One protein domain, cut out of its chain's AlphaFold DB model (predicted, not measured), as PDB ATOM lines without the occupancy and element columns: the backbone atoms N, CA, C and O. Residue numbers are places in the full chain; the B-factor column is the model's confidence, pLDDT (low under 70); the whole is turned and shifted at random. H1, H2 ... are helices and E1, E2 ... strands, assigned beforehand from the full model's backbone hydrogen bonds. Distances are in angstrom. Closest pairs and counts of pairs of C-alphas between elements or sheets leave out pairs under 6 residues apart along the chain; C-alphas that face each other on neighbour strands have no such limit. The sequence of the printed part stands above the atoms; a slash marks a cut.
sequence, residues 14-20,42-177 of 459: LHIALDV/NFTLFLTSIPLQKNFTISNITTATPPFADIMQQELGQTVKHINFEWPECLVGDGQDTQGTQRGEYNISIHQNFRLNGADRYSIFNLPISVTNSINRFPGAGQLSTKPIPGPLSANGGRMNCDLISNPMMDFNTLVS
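Overview. This is residues 14 to 20 and 42 to 177 of the 459 residues of an uncharacterized protein of Phaeosphaeria nodorum (strain SN15 / ATCC MYA-4574 / FGSC 10173) (UniProt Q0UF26). Little regular structure: long loops gather round a twisted antiparallel sheet, E3 E2 E5 E6, whose hairpin tip, residues 115 to 120, sticks out; a small antiparallel ribbon, E1 and E4, lies near the end of E3, and H1 ends a tail. The printed part has 143 residues, with E1 to E6 then H1 in order along the chain; the named elements hold only 56 of them, and of these 56 strands hold 50, the class being mostly strand. The whole is compact, radius of gyration of the C-alphas 16.3 A, and flat, spanning 49 by 47 by 24 A.

Arrangement. E5, residues 105 to 116, and E6, residues 119 to 130, form a hairpin, N 108 to O 127 2.8 A. E2, residues 42 to 49, neighbours E5, N 46 to O 109 2.9 A. E3, residues 54 to 58, forms a hairpin with E2, N 56 to O 47 2.9 A. E1, residues 14 to 19, neighbours E4, residues 80 to 86, N 16 to O 83 2.9 A. The closest C-alphas of E3 and E4, Ile 58 and Phe 85, are 6.5 A apart. H1, residues 172 to 177, is not on the larger sheet; its O i to N i+4 pairs are within hydrogen-bond range.

Along the chain. E5 measures 33.2 A and E6 35.8 A. C-alpha 14 begins E1 at (359.918, 309.855, 259.138); C-alpha 177 ends H1 at (385.542, 330.568, 268.994).

Size, cuts and confidence. Residues 21 to 41 are cut out, leaving 10.9 A between C-alphas 20 and 42. The links E3 to E4, E4 to E5 and E6 to H1 are long. In this model 38 printed residues have pLDDT under 70, among them 60 to 70 and 141 to 153.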
ATOM      1  N   LEU A  14     359.808 309.757 257.694       85.81
ATOM      2  CA  LEU A  14     359.918 309.855 259.138       85.81
ATOM      3  C   LEU A  14     358.568 310.318 259.709       85.81
ATOM      4  O   LEU A  14     358.147 311.459 259.506       85.81
ATOM      5  N   HIS A  15     357.890 309.425 260.429       83.88
ATOM      6  CA  HIS A  15     356.614 309.716 261.081       83.88
ATOM      7  C   HIS A  15     356.832 310.221 262.505       83.88
ATOM      8  O   HIS A  15     357.313 309.483 263.366       83.88
ATOM      9  N   ILE A  16     356.428 311.460 262.773       82.75
ATOM     10  CA  ILE A  16     356.515 312.078 264.097       82.75
ATOM     11  C   ILE A  16     355.103 312.416 264.562       82.75
ATOM     12  O   ILE A  16     354.363 313.111 263.871       82.75
ATOM     13  N   ALA A  17     354.737 311.937 265.748       82.19
ATOM     14  CA  ALA A  17     353.517 312.343 266.429       82.19
ATOM     15  C   ALA A  17     353.865 313.235 267.626       82.19
ATOM     16  O   ALA A  17     354.617 312.820 268.516       82.19
ATOM     17  N   LEU A  18     353.313 314.447 267.640       79.12
ATOM     18  CA  LEU A  18     353.432 315.412 268.728       79.12
ATOM     19  C   LEU A  18     352.084 315.556 269.426       79.12
ATOM     20  O   LEU A  18     351.094 315.951 268.814       79.12
ATOM     21  N   ASP A  19     352.058 315.251 270.715       76.31
ATOM     22  CA  ASP A  19     350.919 315.529 271.582       76.31
ATOM     23  C   ASP A  19     351.184 316.849 272.314       76.31
ATOM     24  O   ASP A  19     352.089 316.936 273.151       76.31
ATOM     25  N   VAL A  20     350.447 317.897 271.949       65.81
ATOM     26  CA  VAL A  20     350.552 319.218 272.580       65.81
ATOM     27  C   VAL A  20     349.474 319.291 273.654       65.81
ATOM     28  O   VAL A  20     348.449 319.934 273.478       65.81
ATOM     29  N   ASN A  42     355.580 328.565 269.596       82.00
ATOM     30  CA  ASN A  42     355.939 327.751 268.446       82.00
ATOM     31  C   ASN A  42     356.644 326.453 268.856       82.00
ATOM     32  O   ASN A  42     357.236 326.338 269.935       82.00
ATOM     33  N   PHE A  43     356.599 325.493 267.937       83.00
ATOM     34  CA  PHE A  43     357.541 324.386 267.884       83.00
ATOM     35  C   PHE A  43     358.288 324.464 266.554       83.00
ATOM     36  O   PHE A  43     357.680 324.687 265.510       83.00
ATOM     37  N   THR A  44     359.595 324.244 266.574       86.88
ATOM     38  CA  THR A  44     360.393 324.062 265.355       86.88
ATOM     39  C   THR A  44     361.210 322.794 265.498       86.88
ATOM     40  O   THR A  44     361.838 322.575 266.536       86.88
ATOM     41  N   LEU A  45     361.169 321.933 264.486       89.88
ATOM     42  CA  LEU A  45     361.873 320.659 264.501       89.88
ATOM     43  C   LEU A  45     363.001 320.695 263.477       89.88
ATOM     44  O   LEU A  45     362.824 321.188 262.364       89.88
ATOM     45  N   PHE A  46     364.138 320.121 263.844       92.88
ATOM     46  CA  PHE A  46     365.296 319.994 262.976       92.88
ATOM     47  C   PHE A  46     365.808 318.560 262.975       92.88
ATOM     48  O   PHE A  46     365.747 317.868 263.990       92.88
ATOM     49  N   LEU A  47     366.333 318.127 261.837       93.62
ATOM     50  CA  LEU A  47     367.113 316.909 261.697       93.62
ATOM     51  C   LEU A  47     368.585 317.314 261.609       93.62
ATOM     52  O   LEU A  47     369.031 317.809 260.574       93.62
ATOM     53  N   THR A  48     369.327 317.150 262.700       93.25
ATOM     54  CA  THR A  48     370.690 317.679 262.831       93.25
ATOM     55  C   THR A  48     371.726 316.568 262.927       93.25
ATOM     56  O   THR A  48     371.527 315.573 263.613       93.25
ATOM     57  N   SER A  49     372.859 316.732 262.254       92.56
ATOM     58  CA  SER A  49     374.030 315.871 262.374       92.56
ATOM     59  C   SER A  49     375.288 316.727 262.362       92.56
ATOM     60  O   SER A  49     375.650 317.331 261.353       92.56
ATOM     61  N   ILE A  50     375.965 316.766 263.507       88.88
ATOM     62  CA  ILE A  50     377.267 317.420 263.663       88.88
ATOM     63  C   ILE A  50     378.352 316.749 262.801       88.88
ATOM     64  O   ILE A  50     379.030 317.480 262.078       88.88
ATOM     65  N   PRO A  51     378.539 315.408 262.810       89.06
ATOM     66  CA  PRO A  51     379.621 314.793 262.038       89.06
ATOM     67  C   PRO A  51     379.441 314.960 260.525       89.06
ATOM     68  O   PRO A  51     380.425 315.104 259.809       89.06
ATOM     69  N   LEU A  52     378.195 314.993 260.044       89.50
ATOM     70  CA  LEU A  52     377.884 315.163 258.621       89.50
ATOM     71  C   LEU A  52     377.743 316.637 258.209       89.50
ATOM     72  O   LEU A  52     377.552 316.930 257.029       89.50
ATOM     73  N   GLN A  53     377.820 317.558 259.174       90.62
ATOM     74  CA  GLN A  53     377.561 318.985 259.000       90.62
ATOM     75  C   GLN A  53     376.206 319.274 258.320       90.62
ATOM     76  O   GLN A  53     376.118 320.033 257.355       90.62
ATOM     77  N   LYS A  54     375.133 318.638 258.811       92.25
ATOM     78  CA  LYS A  54     373.775 318.770 258.261       92.25
ATOM     79  C   LYS A  54     372.776 319.256 259.296       92.25
ATOM     80  O   LYS A  54     372.773 318.803 260.435       92.25
ATOM     81  N   ASN A  55     371.883 320.140 258.871       93.50
ATOM     82  CA  ASN A  55     370.750 320.610 259.657       93.50
ATOM     83  C   ASN A  55     369.576 320.837 258.712       93.50
ATOM     84  O   ASN A  55     369.575 321.816 257.976       93.50
ATOM     85  N   PHE A  56     368.584 319.954 258.732       91.69
ATOM     86  CA  PHE A  56     367.393 320.093 257.903       91.69
ATOM     87  C   PHE A  56     366.203 320.549 258.734       91.69
ATOM     88  O   PHE A  56     365.944 319.997 259.802       91.69
ATOM     89  N   THR A  57     365.434 321.512 258.237       89.00
ATOM     90  CA  THR A  57     364.153 321.875 258.856       89.00
ATOM     91  C   THR A  57     363.135 320.757 258.632       89.00
ATOM     92  O   THR A  57     362.803 320.423 257.494       89.00
ATOM     93  N   ILE A  58     362.613 320.185 259.719       85.00
ATOM     94  CA  ILE A  58     361.491 319.248 259.685       85.00
ATOM     95  C   ILE A  58     360.202 320.061 259.794       85.00
ATOM     96  O   ILE A  58     359.907 320.665 260.824       85.00
ATOM     97  N   SER A  59     359.384 320.014 258.753       74.62
ATOM     98  CA  SER A  59     358.046 320.610 258.752       74.62
ATOM     99  C   SER A  59     357.029 319.662 258.128       74.62
ATOM    100  O   SER A  59     357.394 318.683 257.479       74.62
ATOM    101  N   ASN A  60     355.735 319.936 258.316       57.41
ATOM    102  CA  ASN A  60     354.694 319.282 257.525       57.41
ATOM    103  C   ASN A  60     354.682 319.972 256.159       57.41
ATOM    104  O   ASN A  60     353.960 320.943 255.942       57.41
ATOM    105  N   ILE A  61     355.625 319.558 255.316       56.41
ATOM    106  CA  ILE A  61     356.019 320.231 254.086       56.41
ATOM    107  C   ILE A  61     354.907 320.069 253.020       56.41
ATOM    108  O   ILE A  61     355.060 319.377 252.030       56.41
ATOM    109  N   THR A  62     353.725 320.642 253.227       47.03
ATOM    110  CA  THR A  62     352.626 320.602 252.241       47.03
ATOM    111  C   THR A  62     352.717 321.741 251.228       47.03
ATOM    112  O   THR A  62     351.992 321.747 250.235       47.03
ATOM    113  N   THR A  63     353.616 322.701 251.459       49.44
ATOM    114  CA  THR A  63     353.885 323.835 250.576       49.44
ATOM    115  C   THR A  63     355.272 323.692 249.952       49.44
ATOM    116  O   THR A  63     356.268 323.502 250.645       49.44
ATOM    117  N   ALA A  64     355.340 323.781 248.621       46.78
ATOM    118  CA  ALA A  64     356.588 323.709 247.851       46.78
ATOM    119  C   ALA A  64     357.489 324.946 248.013       46.78
ATOM    120  O   ALA A  64     358.618 324.958 247.532       46.78
ATOM    121  N   THR A  65     356.992 325.983 248.684       44.41
ATOM    122  CA  THR A  65     357.681 327.254 248.891       44.41
ATOM    123  C   THR A  65     357.675 327.619 250.372       44.41
ATOM    124  O   THR A  65     356.599 327.616 250.982       44.41
ATOM    125  N   PRO A  66     358.841 327.972 250.944       50.31
ATOM    126  CA  PRO A  66     358.919 328.602 252.249       50.31
ATOM    127  C   PRO A  66     358.015 329.850 252.344       50.31
ATOM    128  O   PRO A  66     357.832 330.547 251.342       50.31
ATOM    129  N   PRO A  67     357.486 330.171 253.536       50.41
ATOM    130  CA  PRO A  67     357.661 329.429 254.781       50.41
ATOM    131  C   PRO A  67     356.853 328.124 254.777       50.41
ATOM    132  O   PRO A  67     355.713 328.069 254.313       50.41
ATOM    133  N   PHE A  68     357.464 327.053 255.283       63.53
ATOM    134  CA  PHE A  68     356.781 325.773 255.438       63.53
ATOM    135  C   PHE A  68     355.621 325.906 256.434       63.53
ATOM    136  O   PHE A  68     355.678 326.733 257.346       63.53
ATOM    137  N   ALA A  69     354.563 325.114 256.246       59.22
ATOM    138  CA  ALA A  69     353.355 325.206 257.063       59.22
ATOM    139  C   ALA A  69     353.662 325.123 258.568       59.22
ATOM    140  O   ALA A  69     354.429 324.263 259.014       59.22
ATOM    141  N   ASP A  70     353.027 326.007 259.343       62.94
ATOM    142  CA  ASP A  70     353.184 326.061 260.793       62.94
ATOM    143  C   ASP A  70     352.712 324.745 261.429       62.94
ATOM    144  O   ASP A  70     351.563 324.313 261.280       62.94
ATOM    145  N   ILE A  71     353.623 324.098 262.154       70.12
ATOM    146  CA  ILE A  71     353.391 322.826 262.835       70.12
ATOM    147  C   ILE A  71     352.310 322.934 263.919       70.12
ATOM    148  O   ILE A  71     351.678 321.927 264.242       70.12
ATOM    149  N   MET A  72     352.061 324.148 264.421       68.56
ATOM    150  CA  MET A  72     351.022 324.468 265.400       68.56
ATOM    151  C   MET A  72     349.610 324.461 264.810       68.56
ATOM    152  O   MET A  72     348.640 324.451 265.568       68.56
ATOM    153  N   GLN A  73     349.452 324.438 263.481       66.69
ATOM    154  CA  GLN A  73     348.128 324.320 262.873       66.69
ATOM    155  C   GLN A  73     347.560 322.920 263.127       66.69
ATOM    156  O   GLN A  73     347.943 321.925 262.495       66.69
ATOM    157  N   GLN A  74     346.647 322.853 264.095       59.72
ATOM    158  CA  GLN A  74     345.969 321.634 264.513       59.72
ATOM    159  C   GLN A  74     345.073 321.101 263.389       59.72
ATOM    160  O   GLN A  74     344.328 321.842 262.749       59.72
ATOM    161  N   GLU A  75     345.128 319.790 263.162       63.78
ATOM    162  CA  GLU A  75     344.171 319.119 262.285       63.78
ATOM    163  C   GLU A  75     342.802 319.084 262.971       63.78
ATOM    164  O   GLU A  75     342.700 318.791 264.166       63.78
ATOM    165  N   LEU A  76     341.737 319.404 262.231       59.84
ATOM    166  CA  LEU A  76     340.393 319.492 262.798       59.84
ATOM    167  C   LEU A  76     340.010 318.162 263.477       59.84
ATOM    168  O   LEU A  76     339.889 317.132 262.817       59.84
ATOM    169  N   GLY A  77     339.804 318.195 264.796       61.84
ATOM    170  CA  GLY A  77     339.362 317.035 265.578       61.84
ATOM    171  C   GLY A  77     340.461 316.074 266.054       61.84
ATOM    172  O   GLY A  77     340.119 314.994 266.528       61.84
ATOM    173  N   GLN A  78     341.750 316.428 265.963       64.56
ATOM    174  CA  GLN A  78     342.859 315.620 266.500       64.56
ATOM    175  C   GLN A  78     343.631 316.379 267.583       64.56
ATOM    176  O   GLN A  78     344.013 317.527 267.379       64.56
ATOM    177  N   THR A  79     343.898 315.744 268.727       68.69
ATOM    178  CA  THR A  79     344.783 316.290 269.781       68.69
ATOM    179  C   THR A  79     346.262 316.020 269.500       68.69
ATOM    180  O   THR A  79     347.134 316.642 270.095       68.69
ATOM    181  N   VAL A  80     346.538 315.102 268.572       74.44
ATOM    182  CA  VAL A  80     347.881 314.706 268.158       74.44
ATOM    183  C   VAL A  80     348.172 315.300 266.789       74.44
ATOM    184  O   VAL A  80     347.420 315.090 265.835       74.44
ATOM    185  N   LYS A  81     349.291 316.012 266.679       75.69
ATOM    186  CA  LYS A  81     349.826 316.462 265.401       75.69
ATOM    187  C   LYS A  81     350.674 315.356 264.792       75.69
ATOM    188  O   LYS A  81     351.653 314.925 265.394       75.69
ATOM    189  N   HIS A  82     350.320 314.935 263.583       76.62
ATOM    190  CA  HIS A  82     351.116 314.000 262.799       76.62
ATOM    191  C   HIS A  82     351.956 314.773 261.779       76.62
ATOM    192  O   HIS A  82     351.474 315.686 261.106       76.62
ATOM    193  N   ILE A  83     353.229 314.418 261.680       78.38
ATOM    194  CA  ILE A  83     354.175 314.966 260.713       78.38
ATOM    195  C   ILE A  83     354.721 313.782 259.935       78.38
ATOM    196  O   ILE A  83     355.290 312.855 260.512       78.38
ATOM    197  N   ASN A  84     354.534 313.831 258.622       78.44
ATOM    198  CA  ASN A  84     355.085 312.862 257.688       78.44
ATOM    199  C   ASN A  84     356.219 313.562 256.951       78.44
ATOM    200  O   ASN A  84     355.993 314.221 255.937       78.44
ATOM    201  N   PHE A  85     357.418 313.496 257.520       83.44
ATOM    202  CA  PHE A  85     358.590 314.122 256.929       83.44
ATOM    203  C   PHE A  85     359.170 313.195 255.866       83.44
ATOM    204  O   PHE A  85     359.582 312.078 256.170       83.44
ATOM    205  N   GLU A  86     359.169 313.635 254.613       83.44
ATOM    206  CA  GLU A  86     359.804 312.897 253.527       83.44
ATOM    207  C   GLU A  86     361.321 313.042 253.618       83.44
ATOM    208  O   GLU A  86     361.834 314.153 253.743       83.44
ATOM    209  N   TRP A  87     362.047 311.923 253.537       88.19
ATOM    210  CA  TRP A  87     363.505 311.986 253.478       88.19
ATOM    211  C   TRP A  87     363.944 312.782 252.244       88.19
ATOM    212  O   TRP A  87     363.439 312.507 251.151       88.19
ATOM    213  N   PRO A  88     364.873 313.741 252.379       89.31
ATOM    214  CA  PRO A  88     365.346 314.523 251.250       89.31
ATOM    215  C   PRO A  88     366.334 313.732 250.382       89.31
ATOM    216  O   PRO A  88     366.858 312.686 250.771       89.31
ATOM    217  N   GLU A  89     366.597 314.245 249.184       88.75
ATOM    218  CA  GLU A  89     367.313 313.540 248.121       88.75
ATOM    219  C   GLU A  89     368.735 313.109 248.508       88.75
ATOM    220  O   GLU A  89     369.169 312.027 248.136       88.75
ATOM    221  N   CYS A  90     369.459 313.898 249.301       90.56
ATOM    222  CA  CYS A  90     370.816 313.543 249.725       90.56
ATOM    223  C   CYS A  90     370.877 312.389 250.742       90.56
ATOM    224  O   CYS A  90     371.963 311.867 250.990       90.56
ATOM    225  N   LEU A  91     369.739 311.984 251.322       91.44
ATOM    226  CA  LEU A  91     369.641 310.806 252.192       91.44
ATOM    227  C   LEU A  91     369.214 309.540 251.431       91.44
ATOM    228  O   LEU A  91     369.139 308.467 252.028       91.44
ATOM    229  N   VAL A  92     368.953 309.649 250.122       89.69
ATOM    230  CA  VAL A  92     368.688 308.511 249.229       89.69
ATOM    231  C   VAL A  92     369.896 307.579 249.212       89.69
ATOM    232  O   VAL A  92     371.037 308.019 249.091       89.69
ATOM    233  N   GLY A  93     369.640 306.278 249.304       87.94
ATOM    234  CA  GLY A  93     370.686 305.265 249.349       87.94
ATOM    235  C   GLY A  93     370.123 303.872 249.585       87.94
ATOM    236  O   GLY A  93     368.947 303.703 249.896       87.94
ATOM    237  N   ASP A  94     370.964 302.860 249.441       84.56
ATOM    238  CA  ASP A  94     370.605 301.441 249.533       84.56
ATOM    239  C   ASP A  94     370.723 300.861 250.953       84.56
ATOM    240  O   ASP A  94     370.448 299.681 251.165       84.56
ATOM    241  N   GLY A  95     371.089 301.677 251.941       80.31
ATOM    242  CA  GLY A  95     371.327 301.198 253.299       80.31
ATOM    243  C   GLY A  95     372.777 300.830 253.584       80.31
ATOM    244  O   GLY A  95     373.131 300.703 254.752       80.31
ATOM    245  N   GLN A  96     373.614 300.707 252.557       78.62
ATOM    246  CA  GLN A  96     375.025 300.386 252.699       78.62
ATOM    247  C   GLN A  96     375.800 301.701 252.732       78.62
ATOM    248  O   GLN A  96     375.984 302.364 251.711       78.62
ATOM    249  N   ASP A  97     376.215 302.122 253.928       67.81
ATOM    250  CA  ASP A  97     376.984 303.353 254.123       67.81
ATOM    251  C   ASP A  97     378.396 303.205 253.542       67.81
ATOM    252  O   ASP A  97     379.379 302.943 254.234       67.81
ATOM    253  N   THR A  98     378.494 303.347 252.223       67.25
ATOM    254  CA  THR A  98     379.759 303.557 251.525       67.25
ATOM    255  C   THR A  98     380.248 304.981 251.796       67.25
ATOM    256  O   THR A  98     379.461 305.887 252.075       67.25
ATOM    257  N   GLN A  99     381.566 305.193 251.791       60.25
ATOM    258  CA  GLN A  99     382.126 306.505 252.123       60.25
ATOM    259  C   GLN A  99     381.538 307.609 251.228       60.25
ATOM    260  O   GLN A  99     381.540 307.488 250.006       60.25
ATOM    261  N   GLY A 100     381.055 308.689 251.851       70.19
ATOM    262  CA  GLY A 100     380.492 309.853 251.157       70.19
ATOM    263  C   GLY A 100     378.961 309.947 251.147       70.19
ATOM    264  O   GLY A 100     378.432 310.911 250.592       70.19
ATOM    265  N   THR A 101     378.229 309.013 251.766       82.56
ATOM    266  CA  THR A 101     376.783 309.194 251.988       82.56
ATOM    267  C   THR A 101     376.531 310.276 253.047       82.56
ATOM    268  O   THR A 101     377.305 310.450 253.986       82.56
ATOM    269  N   GLN A 102     375.419 311.013 252.934       89.69
ATOM    270  CA  GLN A 102     374.960 311.922 254.001       89.69
ATOM    271  C   GLN A 102     374.111 311.173 255.044       89.69
ATOM    272  O   GLN A 102     373.295 311.771 255.738       89.69
ATOM    273  N   ARG A 103     374.261 309.850 255.133       90.50
ATOM    274  CA  ARG A 103     373.486 308.962 256.004       90.50
ATOM    275  C   ARG A 103     374.290 308.650 257.267       90.50
ATOM    276  O   ARG A 103     375.504 308.828 257.288       90.50
ATOM    277  N   GLY A 104     373.604 308.242 258.333       90.50
ATOM    278  CA  GLY A 104     374.231 307.938 259.621       90.50
ATOM    279  C   GLY A 104     373.480 308.529 260.808       90.50
ATOM    280  O   GLY A 104     372.249 308.561 260.820       90.50
ATOM    281  N   GLU A 105     374.231 308.982 261.810       92.00
ATOM    282  CA  GLU A 105     373.693 309.475 263.078       92.00
ATOM    283  C   GLU A 105     373.140 310.899 262.954       92.00
ATOM    284  O   GLU A 105     373.831 311.831 262.523       92.00
ATOM    285  N   TYR A 106     371.896 311.065 263.388       93.88
ATOM    286  CA  TYR A 106     371.175 312.328 263.430       93.88
ATOM    287  C   TYR A 106     370.465 312.501 264.775       93.88
ATOM    288  O   TYR A 106     370.154 311.542 265.474       93.88
ATOM    289  N   ASN A 107     370.137 313.739 265.117       94.75
ATOM    290  CA  ASN A 107     369.222 314.076 266.192       94.75
ATOM    291  C   ASN A 107     367.974 314.732 265.607       94.75
ATOM    292  O   ASN A 107     368.069 315.664 264.809       94.75
ATOM    293  N   ILE A 108     366.799 314.295 266.053       93.06
ATOM    294  CA  ILE A 108     365.580 315.090 265.916       93.06
ATOM    295  C   ILE A 108     365.597 316.103 267.062       93.06
ATOM    296  O   ILE A 108     365.347 315.749 268.216       93.06
ATOM    297  N   SER A 109     365.931 317.348 266.740       92.38
ATOM    298  CA  SER A 109     365.980 318.469 267.676       92.38
ATOM    299  C   SER A 109     364.637 319.186 267.682       92.38
ATOM    300  O   SER A 109     364.219 319.752 266.675       92.38
ATOM    301  N   ILE A 110     363.945 319.165 268.817       90.19
ATOM    302  CA  ILE A 110     362.648 319.808 269.024       90.19
ATOM    303  C   ILE A 110     362.881 321.067 269.847       90.19
ATOM    304  O   ILE A 110     363.225 320.986 271.026       90.19
ATOM    305  N   HIS A 111     362.709 322.220 269.220       90.44
ATOM    306  CA  HIS A 111     362.851 323.523 269.849       90.44
ATOM    307  C   HIS A 111     361.455 324.039 270.186       90.44
ATOM    308  O   HIS A 111     360.553 324.005 269.344       90.44
ATOM    309  N   GLN A 112     361.266 324.479 271.423       88.19
ATOM    310  CA  GLN A 112     359.967 324.891 271.939       88.19
ATOM    311  C   GLN A 112     360.098 326.282 272.537       88.19
ATOM    312  O   GLN A 112     360.915 326.485 273.434       88.19
ATOM    313  N   ASN A 113     359.276 327.219 272.073       87.56
ATOM    314  CA  ASN A 113     359.128 328.528 272.694       87.56
ATOM    315  C   ASN A 113     357.752 328.603 273.359       87.56
ATOM    316  O   ASN A 113     356.725 328.417 272.699       87.56
ATOM    317  N   PHE A 114     357.719 328.850 274.663       86.69
ATOM    318  CA  PHE A 114     356.484 328.862 275.439       86.69
ATOM    319  C   PHE A 114     356.589 329.784 276.652       86.69
ATOM    320  O   PHE A 114     357.660 330.010 277.197       86.69
ATOM    321  N   ARG A 115     355.451 330.275 277.121       84.19
ATOM    322  CA  ARG A 115     355.289 330.983 278.380       84.19
ATOM    323  C   ARG A 115     354.748 330.046 279.444       84.19
ATOM    324  O   ARG A 115     353.794 329.306 279.201       84.19
ATOM    325  N   LEU A 116     355.333 330.117 280.633       84.44
ATOM    326  CA  LEU A 116     354.864 329.420 281.824       84.44
ATOM    327  C   LEU A 116     354.944 330.360 283.028       84.44
ATOM    328  O   LEU A 116     356.011 330.891 283.336       84.44
ATOM    329  N   ASN A 117     353.818 330.545 283.717       85.88
ATOM    330  CA  ASN A 117     353.660 331.466 284.847       85.88
ATOM    331  C   ASN A 117     354.088 332.907 284.516       85.88
ATOM    332  O   ASN A 117     354.748 333.564 285.318       85.88
ATOM    333  N   GLY A 118     353.756 333.387 283.314       84.62
ATOM    334  CA  GLY A 118     354.091 334.746 282.877       84.62
ATOM    335  C   GLY A 118     355.536 334.938 282.398       84.62
ATOM    336  O   GLY A 118     355.861 336.013 281.904       84.62
ATOM    337  N   ALA A 119     356.396 333.919 282.512       88.19
ATOM    338  CA  ALA A 119     357.780 333.969 282.050       88.19
ATOM    339  C   ALA A 119     357.949 333.201 280.737       88.19
ATOM    340  O   ALA A 119     357.551 332.036 280.641       88.19
ATOM    341  N   ASP A 120     358.583 333.836 279.756       90.44
ATOM    342  CA  ASP A 120     358.919 333.204 278.483       90.44
ATOM    343  C   ASP A 120     360.110 332.251 278.675       90.44
ATOM    344  O   ASP A 120     361.085 332.543 279.377       90.44
ATOM    345  N   ARG A 121     360.000 331.060 278.095       87.56
ATOM    346  CA  ARG A 121     360.920 329.935 278.233       87.56
ATOM    347  C   ARG A 121     361.200 329.341 276.867       87.56
ATOM    348  O   ARG A 121     360.352 329.318 275.976       87.56
ATOM    349  N   TYR A 122     362.401 328.799 276.749       91.25
ATOM    350  CA  TYR A 122     362.844 328.109 275.559       91.25
ATOM    351  C   TYR A 122     363.515 326.795 275.951       91.25
ATOM    352  O   TYR A 122     364.375 326.779 276.835       91.25
ATOM    353  N   SER A 123     363.110 325.696 275.323       90.31
ATOM    354  CA  SER A 123     363.690 324.370 275.543       90.31
ATOM    355  C   SER A 123     364.104 323.731 274.224       90.31
ATOM    356  O   SER A 123     363.487 323.945 273.180       90.31
ATOM    357  N   ILE A 124     365.157 322.917 274.290       91.44
ATOM    358  CA  ILE A 124     365.596 322.051 273.198       91.44
ATOM    359  C   ILE A 124     365.612 320.619 273.722       91.44
ATOM    360  O   ILE A 124     366.196 320.340 274.769       91.44
ATOM    361  N   PHE A 125     364.994 319.709 272.978       91.31
ATOM    362  CA  PHE A 125     365.039 318.278 273.240       91.31
ATOM    363  C   PHE A 125     365.596 317.543 272.023       91.31
ATOM    364  O   PHE A 125     365.116 317.747 270.913       91.31
ATOM    365  N   ASN A 126     366.591 316.684 272.235       90.81
ATOM    366  CA  ASN A 126     367.228 315.915 271.169       90.81
ATOM    367  C   ASN A 126     366.856 314.438 271.286       90.81
ATOM    368  O   ASN A 126     367.009 313.835 272.349       90.81
ATOM    369  N   LEU A 127     366.410 313.857 270.176       92.31
ATOM    370  CA  LEU A 127     366.187 312.421 270.034       92.31
ATOM    371  C   LEU A 127     367.201 311.832 269.055       92.31
ATOM    372  O   LEU A 127     367.084 312.113 267.860       92.31
ATOM    373  N   PRO A 128     368.156 311.013 269.524       93.62
ATOM    374  CA  PRO A 128     369.110 310.369 268.637       93.62
ATOM    375  C   PRO A 128     368.408 309.328 267.762       93.62
ATOM    376  O   PRO A 128     367.612 308.519 268.250       93.62
ATOM    377  N   ILE A 129     368.710 309.358 266.468       91.75
ATOM    378  CA  ILE A 129     368.269 308.396 265.461       91.75
ATOM    379  C   ILE A 129     369.429 308.058 264.519       91.75
ATOM    380  O   ILE A 129     370.341 308.858 264.328       91.75
ATOM    381  N   SER A 130     369.345 306.905 263.864       91.00
ATOM    382  CA  SER A 130     370.302 306.497 262.837       91.00
ATOM    383  C   SER A 130     369.568 306.201 261.533       91.00
ATOM    384  O   SER A 130     368.573 305.468 261.519       91.00
ATOM    385  N   VAL A 131     370.022 306.804 260.436       90.31
ATOM    386  CA  VAL A 131     369.431 306.646 259.102       90.31
ATOM    387  C   VAL A 131     370.143 305.506 258.381       90.31
ATOM    388  O   VAL A 131     371.099 305.730 257.648       90.31
ATOM    389  N   THR A 132     369.654 304.281 258.584       87.19
ATOM    390  CA  THR A 132     370.266 303.051 258.041       87.19
ATOM    391  C   THR A 132     369.409 302.331 256.998       87.19
ATOM    392  O   THR A 132     369.933 301.528 256.231       87.19
ATOM    393  N   ASN A 133     368.132 302.687 256.839       84.88
ATOM    394  CA  ASN A 133     367.231 302.050 255.868       84.88
ATOM    395  C   ASN A 133     367.461 302.504 254.421       84.88
ATOM    396  O   ASN A 133     367.778 303.669 254.183       84.88
ATOM    397  N   SER A 134     367.224 301.618 253.453       87.44
ATOM    398  CA  SER A 134     367.201 302.015 252.046       87.44
ATOM    399  C   SER A 134     366.091 303.042 251.786       87.44
ATOM    400  O   SER A 134     364.957 302.902 252.247       87.44
ATOM    401  N   ILE A 135     366.438 304.104 251.068       88.06
ATOM    402  CA  ILE A 135     365.571 305.230 250.730       88.06
ATOM    403  C   ILE A 135     365.624 305.378 249.212       88.06
ATOM    404  O   ILE A 135     366.668 305.712 248.653       88.06
ATOM    405  N   ASN A 136     364.501 305.134 248.536       87.62
ATOM    406  CA  ASN A 136     364.406 305.236 247.078       87.62
ATOM    407  C   ASN A 136     364.306 306.695 246.640       87.62
ATOM    408  O   ASN A 136     363.574 307.451 247.262       87.62
ATOM    409  N   ARG A 137     364.953 307.091 245.536       85.06
ATOM    410  CA  ARG A 137     364.897 308.479 245.025       85.06
ATOM    411  C   ARG A 137     363.477 308.967 244.738       85.06
ATOM    412  O   ARG A 137     363.158 310.126 244.994       85.06
ATOM    413  N   PHE A 138     362.658 308.080 244.187       81.88
ATOM    414  CA  PHE A 138     361.275 308.364 243.848       81.88
ATOM    415  C   PHE A 138     360.363 307.640 244.838       81.88
ATOM    416  O   PHE A 138     360.466 306.413 244.946       81.88
ATOM    417  N   PRO A 139     359.492 308.369 245.556       72.19
ATOM    418  CA  PRO A 139     358.466 307.745 246.376       72.19
ATOM    419  C   PRO A 139     357.579 306.845 245.506       72.19
ATOM    420  O   PRO A 139     357.293 307.155 244.346       72.19
ATOM    421  N   GLY A 140     357.152 305.698 246.037       70.19
ATOM    422  CA  GLY A 140     356.317 304.764 245.277       70.19
ATOM    423  C   GLY A 140     355.005 305.420 244.825       70.19
ATOM    424  O   GLY A 140     354.402 306.177 245.580       70.19
ATOM    425  N   ALA A 141     354.504 305.092 243.627       62.75
ATOM    426  CA  ALA A 141     353.298 305.707 243.040       62.75
ATOM    427  C   ALA A 141     352.049 305.699 243.953       62.75
ATOM    428  O   ALA A 141     351.187 306.570 243.843       62.75
ATOM    429  N   GLY A 142     351.956 304.753 244.896       63.62
ATOM    430  CA  GLY A 142     350.893 304.720 245.905       63.62
ATOM    431  C   GLY A 142     350.935 305.879 246.913       63.62
ATOM    432  O   GLY A 142     349.913 306.202 247.514       63.62
ATOM    433  N   GLN A 143     352.071 306.551 247.089       62.31
ATOM    434  CA  GLN A 143     352.250 307.608 248.092       62.31
ATOM    435  C   GLN A 143     351.638 308.940 247.674       62.31
ATOM    436  O   GLN A 143     351.066 309.628 248.518       62.31
ATOM    437  N   LEU A 144     351.606 309.221 246.367       60.97
ATOM    438  CA  LEU A 144     350.859 310.338 245.778       60.97
ATOM    439  C   LEU A 144     349.352 310.287 246.083       60.97
ATOM    440  O   LEU A 144     348.650 311.285 245.938       60.97
ATOM    441  N   SER A 145     348.840 309.121 246.489       66.00
ATOM    442  CA  SER A 145     347.427 308.928 246.817       66.00
ATOM    443  C   SER A 145     347.096 309.084 248.306       66.00
ATOM    444  O   SER A 145     345.914 309.123 248.664       66.00
ATOM    445  N   THR A 146     348.105 309.197 249.180       61.81
ATOM    446  CA  THR A 146     347.878 309.385 250.622       61.81
ATOM    447  C   THR A 146     347.390 310.807 250.920       61.81
ATOM    448  O   THR A 146     347.700 311.754 250.200       61.81
ATOM    449  N   LYS A 147     346.529 310.955 251.937       58.28
ATOM    450  CA  LYS A 147     345.989 312.252 252.371       58.28
ATOM    451  C   LYS A 147     346.348 312.516 253.837       58.28
ATOM    452  O   LYS A 147     345.974 311.690 254.669       58.28
ATOM    453  N   PRO A 148     346.966 313.669 254.157       58.81
ATOM    454  CA  PRO A 148     347.469 314.685 253.220       58.81
ATOM    455  C   PRO A 148     348.600 314.143 252.327       58.81
ATOM    456  O   PRO A 148     349.267 313.185 252.709       58.81
ATOM    457  N   ILE A 149     348.759 314.726 251.129       59.53
ATOM    458  CA  ILE A 149     349.821 314.326 250.192       59.53
ATOM    459  C   ILE A 149     351.166 314.551 250.899       59.53
ATOM    460  O   ILE A 149     351.345 315.622 251.486       59.53
ATOM    461  N   PRO A 150     352.078 313.567 250.904       56.84
ATOM    462  CA  PRO A 150     353.340 313.694 251.612       56.84
ATOM    463  C   PRO A 150     354.260 314.646 250.861       56.84
ATOM    464  O   PRO A 150     354.520 314.401 249.688       56.84
ATOM    465  N   GLY A 151     354.761 315.668 251.559       61.53
ATOM    466  CA  GLY A 151     355.867 316.511 251.102       61.53
ATOM    467  C   GLY A 151     355.629 317.279 249.788       61.53
ATOM    468  O   GLY A 151     354.681 317.020 249.045       61.53
ATOM    469  N   PRO A 152     356.490 318.239 249.427       57.88
ATOM    470  CA  PRO A 152     356.585 318.762 248.093       57.88
ATOM    471  C   PRO A 152     357.611 317.889 247.406       57.88
ATOM    472  O   PRO A 152     358.793 317.857 247.758       57.88
ATOM    473  N   LEU A 153     357.141 317.199 246.388       64.12
ATOM    474  CA  LEU A 153     358.045 316.584 245.453       64.12
ATOM    475  C   LEU A 153     358.785 317.694 244.707       64.12
ATOM    476  O   LEU A 153     358.246 318.777 244.453       64.12
ATOM    477  N   SER A 154     360.031 317.421 244.343       70.75
ATOM    478  CA  SER A 154     360.724 318.210 243.331       70.75
ATOM    479  C   SER A 154     359.863 318.316 242.065       70.75
ATOM    480  O   SER A 154     358.973 317.495 241.825       70.75
ATOM    481  N   ALA A 155     360.163 319.282 241.195       68.75
ATOM    482  CA  ALA A 155     359.481 319.421 239.903       68.75
ATOM    483  C   ALA A 155     359.494 318.125 239.056       68.75
ATOM    484  O   ALA A 155     358.635 317.937 238.200       68.75
ATOM    485  N   ASN A 156     360.432 317.212 239.336       69.50
ATOM    486  CA  ASN A 156     360.594 315.927 238.658       69.50
ATOM    487  C   ASN A 156     359.815 314.773 239.323       69.50
ATOM    488  O   ASN A 156     359.982 313.621 238.930       69.50
ATOM    489  N   GLY A 157     359.016 315.042 240.361       70.50
ATOM    490  CA  GLY A 157     358.268 314.022 241.106       70.50
ATOM    491  C   GLY A 157     359.119 313.165 242.053       70.50
ATOM    492  O   GLY A 157     358.607 312.214 242.638       70.50
ATOM    493  N   GLY A 158     360.411 313.475 242.199       77.62
ATOM    494  CA  GLY A 158     361.304 312.858 243.185       77.62
ATOM    495  C   GLY A 158     361.351 313.640 244.495       77.62
ATOM    496  O   GLY A 158     360.758 314.714 244.602       77.62
ATOM    497  N   ARG A 159     362.115 313.130 245.463       84.62
ATOM    498  CA  ARG A 159     362.351 313.784 246.761       84.62
ATOM    499  C   ARG A 159     362.872 315.214 246.626       84.62
ATOM    500  O   ARG A 159     363.483 315.585 245.626       84.62
ATOM    501  N   MET A 160     362.652 316.013 247.665       84.06
ATOM    502  CA  MET A 160     363.143 317.387 247.733       84.06
ATOM    503  C   MET A 160     364.676 317.444 247.814       84.06
ATOM    504  O   MET A 160     365.293 316.684 248.563       84.06
ATOM    505  N   ASN A 161     365.285 318.385 247.082       86.50
ATOM    506  CA  ASN A 161     366.717 318.661 247.183       86.50
ATOM    507  C   ASN A 161     367.058 319.170 248.597       86.50
ATOM    508  O   ASN A 161     366.391 320.059 249.128       86.50
ATOM    509  N   CYS A 162     368.114 318.617 249.191       88.38
ATOM    510  CA  CYS A 162     368.585 318.977 250.522       88.38
ATOM    511  C   CYS A 162     368.901 320.462 250.685       88.38
ATOM    512  O   CYS A 162     368.609 321.006 251.744       88.38
ATOM    513  N   ASP A 163     369.412 321.136 249.655       88.25
ATOM    514  CA  ASP A 163     369.777 322.556 249.744       88.25
ATOM    515  C   ASP A 163     368.563 323.465 250.008       88.25
ATOM    516  O   ASP A 163     368.712 324.556 250.549       88.25
ATOM    517  N   LEU A 164     367.347 323.003 249.686       84.88
ATOM    518  CA  LEU A 164     366.106 323.754 249.905       84.88
ATOM    519  C   LEU A 164     365.623 323.728 251.361       84.88
ATOM    520  O   LEU A 164     364.845 324.592 251.763       84.88
ATOM    521  N   ILE A 165     366.050 322.729 252.138       86.38
ATOM    522  CA  ILE A 165     365.663 322.552 253.550       86.38
ATOM    523  C   ILE A 165     366.856 322.571 254.501       86.38
ATOM    524  O   ILE A 165     366.664 322.504 255.715       86.38
ATOM    525  N   SER A 166     368.074 322.629 253.962       90.75
ATOM    526  CA  SER A 166     369.301 322.701 254.735       90.75
ATOM    527  C   SER A 166     369.478 324.110 255.275       90.75
ATOM    528  O   SER A 166     369.529 325.086 254.533       90.75
ATOM    529  N   ASN A 167     369.638 324.204 256.584       89.75
ATOM    530  CA  ASN A 167     370.069 325.414 257.249       89.75
ATOM    531  C   ASN A 167     371.601 325.430 257.286       89.75
ATOM    532  O   ASN A 167     372.214 324.390 257.563       89.75
ATOM    533  N   PRO A 168     372.239 326.586 257.047       89.50
ATOM    534  CA  PRO A 168     373.672 326.713 257.239       89.50
ATOM    535  C   PRO A 168     374.003 326.436 258.708       89.50
ATOM    536  O   PRO A 168     373.428 327.045 259.612       89.50
ATOM    537  N   MET A 169     374.916 325.498 258.947       85.94
ATOM    538  CA  MET A 169     375.481 325.305 260.276       85.94
ATOM    539  C   MET A 169     376.735 326.154 260.426       85.94
ATOM    540  O   MET A 169     377.525 326.293 259.494       85.94
ATOM    541  N   MET A 170     376.917 326.705 261.621       84.06
ATOM    542  CA  MET A 170     378.198 327.271 262.006       84.06
ATOM    543  C   MET A 170     379.201 326.126 262.158       84.06
ATOM    544  O   MET A 170     378.910 325.143 262.842       84.06
ATOM    545  N   ASP A 171     380.366 326.266 261.524       83.06
ATOM    546  CA  ASP A 171     381.468 325.321 261.696       83.06
ATOM    547  C   ASP A 171     381.820 325.178 263.183       83.06
ATOM    548  O   ASP A 171     381.751 326.147 263.945       83.06
ATOM    549  N   PHE A 172     382.225 323.978 263.598       77.75
ATOM    550  CA  PHE A 172     382.504 323.695 265.003       77.75
ATOM    551  C   PHE A 172     383.600 324.604 265.575       77.75
ATOM    552  O   PHE A 172     383.444 325.101 266.690       77.75
ATOM    553  N   ASN A 173     384.668 324.897 264.823       82.75
ATOM    554  CA  ASN A 173     385.725 325.792 265.303       82.75
ATOM    555  C   ASN A 173     385.209 327.222 265.443       82.75
ATOM    556  O   ASN A 173     385.535 327.908 266.410       82.75
ATOM    557  N   THR A 174     384.352 327.649 264.514       84.81
ATOM    558  CA  THR A 174     383.693 328.958 264.595       84.81
ATOM    559  C   THR A 174     382.774 329.022 265.815       84.81
ATOM    560  O   THR A 174     382.850 329.985 266.577       84.81
ATOM    561  N   LEU A 175     381.987 327.975 266.080       82.00
ATOM    562  CA  LEU A 175     381.122 327.883 267.257       82.00
ATOM    563  C   LEU A 175     381.936 327.955 268.551       82.00
ATOM    564  O   LEU A 175     381.622 328.770 269.414       82.00
ATOM    565  N   VAL A 176     383.007 327.167 268.670       79.00
ATOM    566  CA  VAL A 176     383.897 327.189 269.841       79.00
ATOM    567  C   VAL A 176     384.535 328.568 270.018       79.00
ATOM    568  O   VAL A 176     384.561 329.076 271.134       79.00
ATOM    569  N   SER A 177     384.977 329.212 268.934       82.75
ATOM    570  CA  SER A 177     385.542 330.568 268.994       82.75
ATOM    571  C   SER A 177     384.511 331.644 269.349       82.75
ATOM    572  O   SER A 177     384.866 332.670 269.920       82.75
TER     573      SER A 177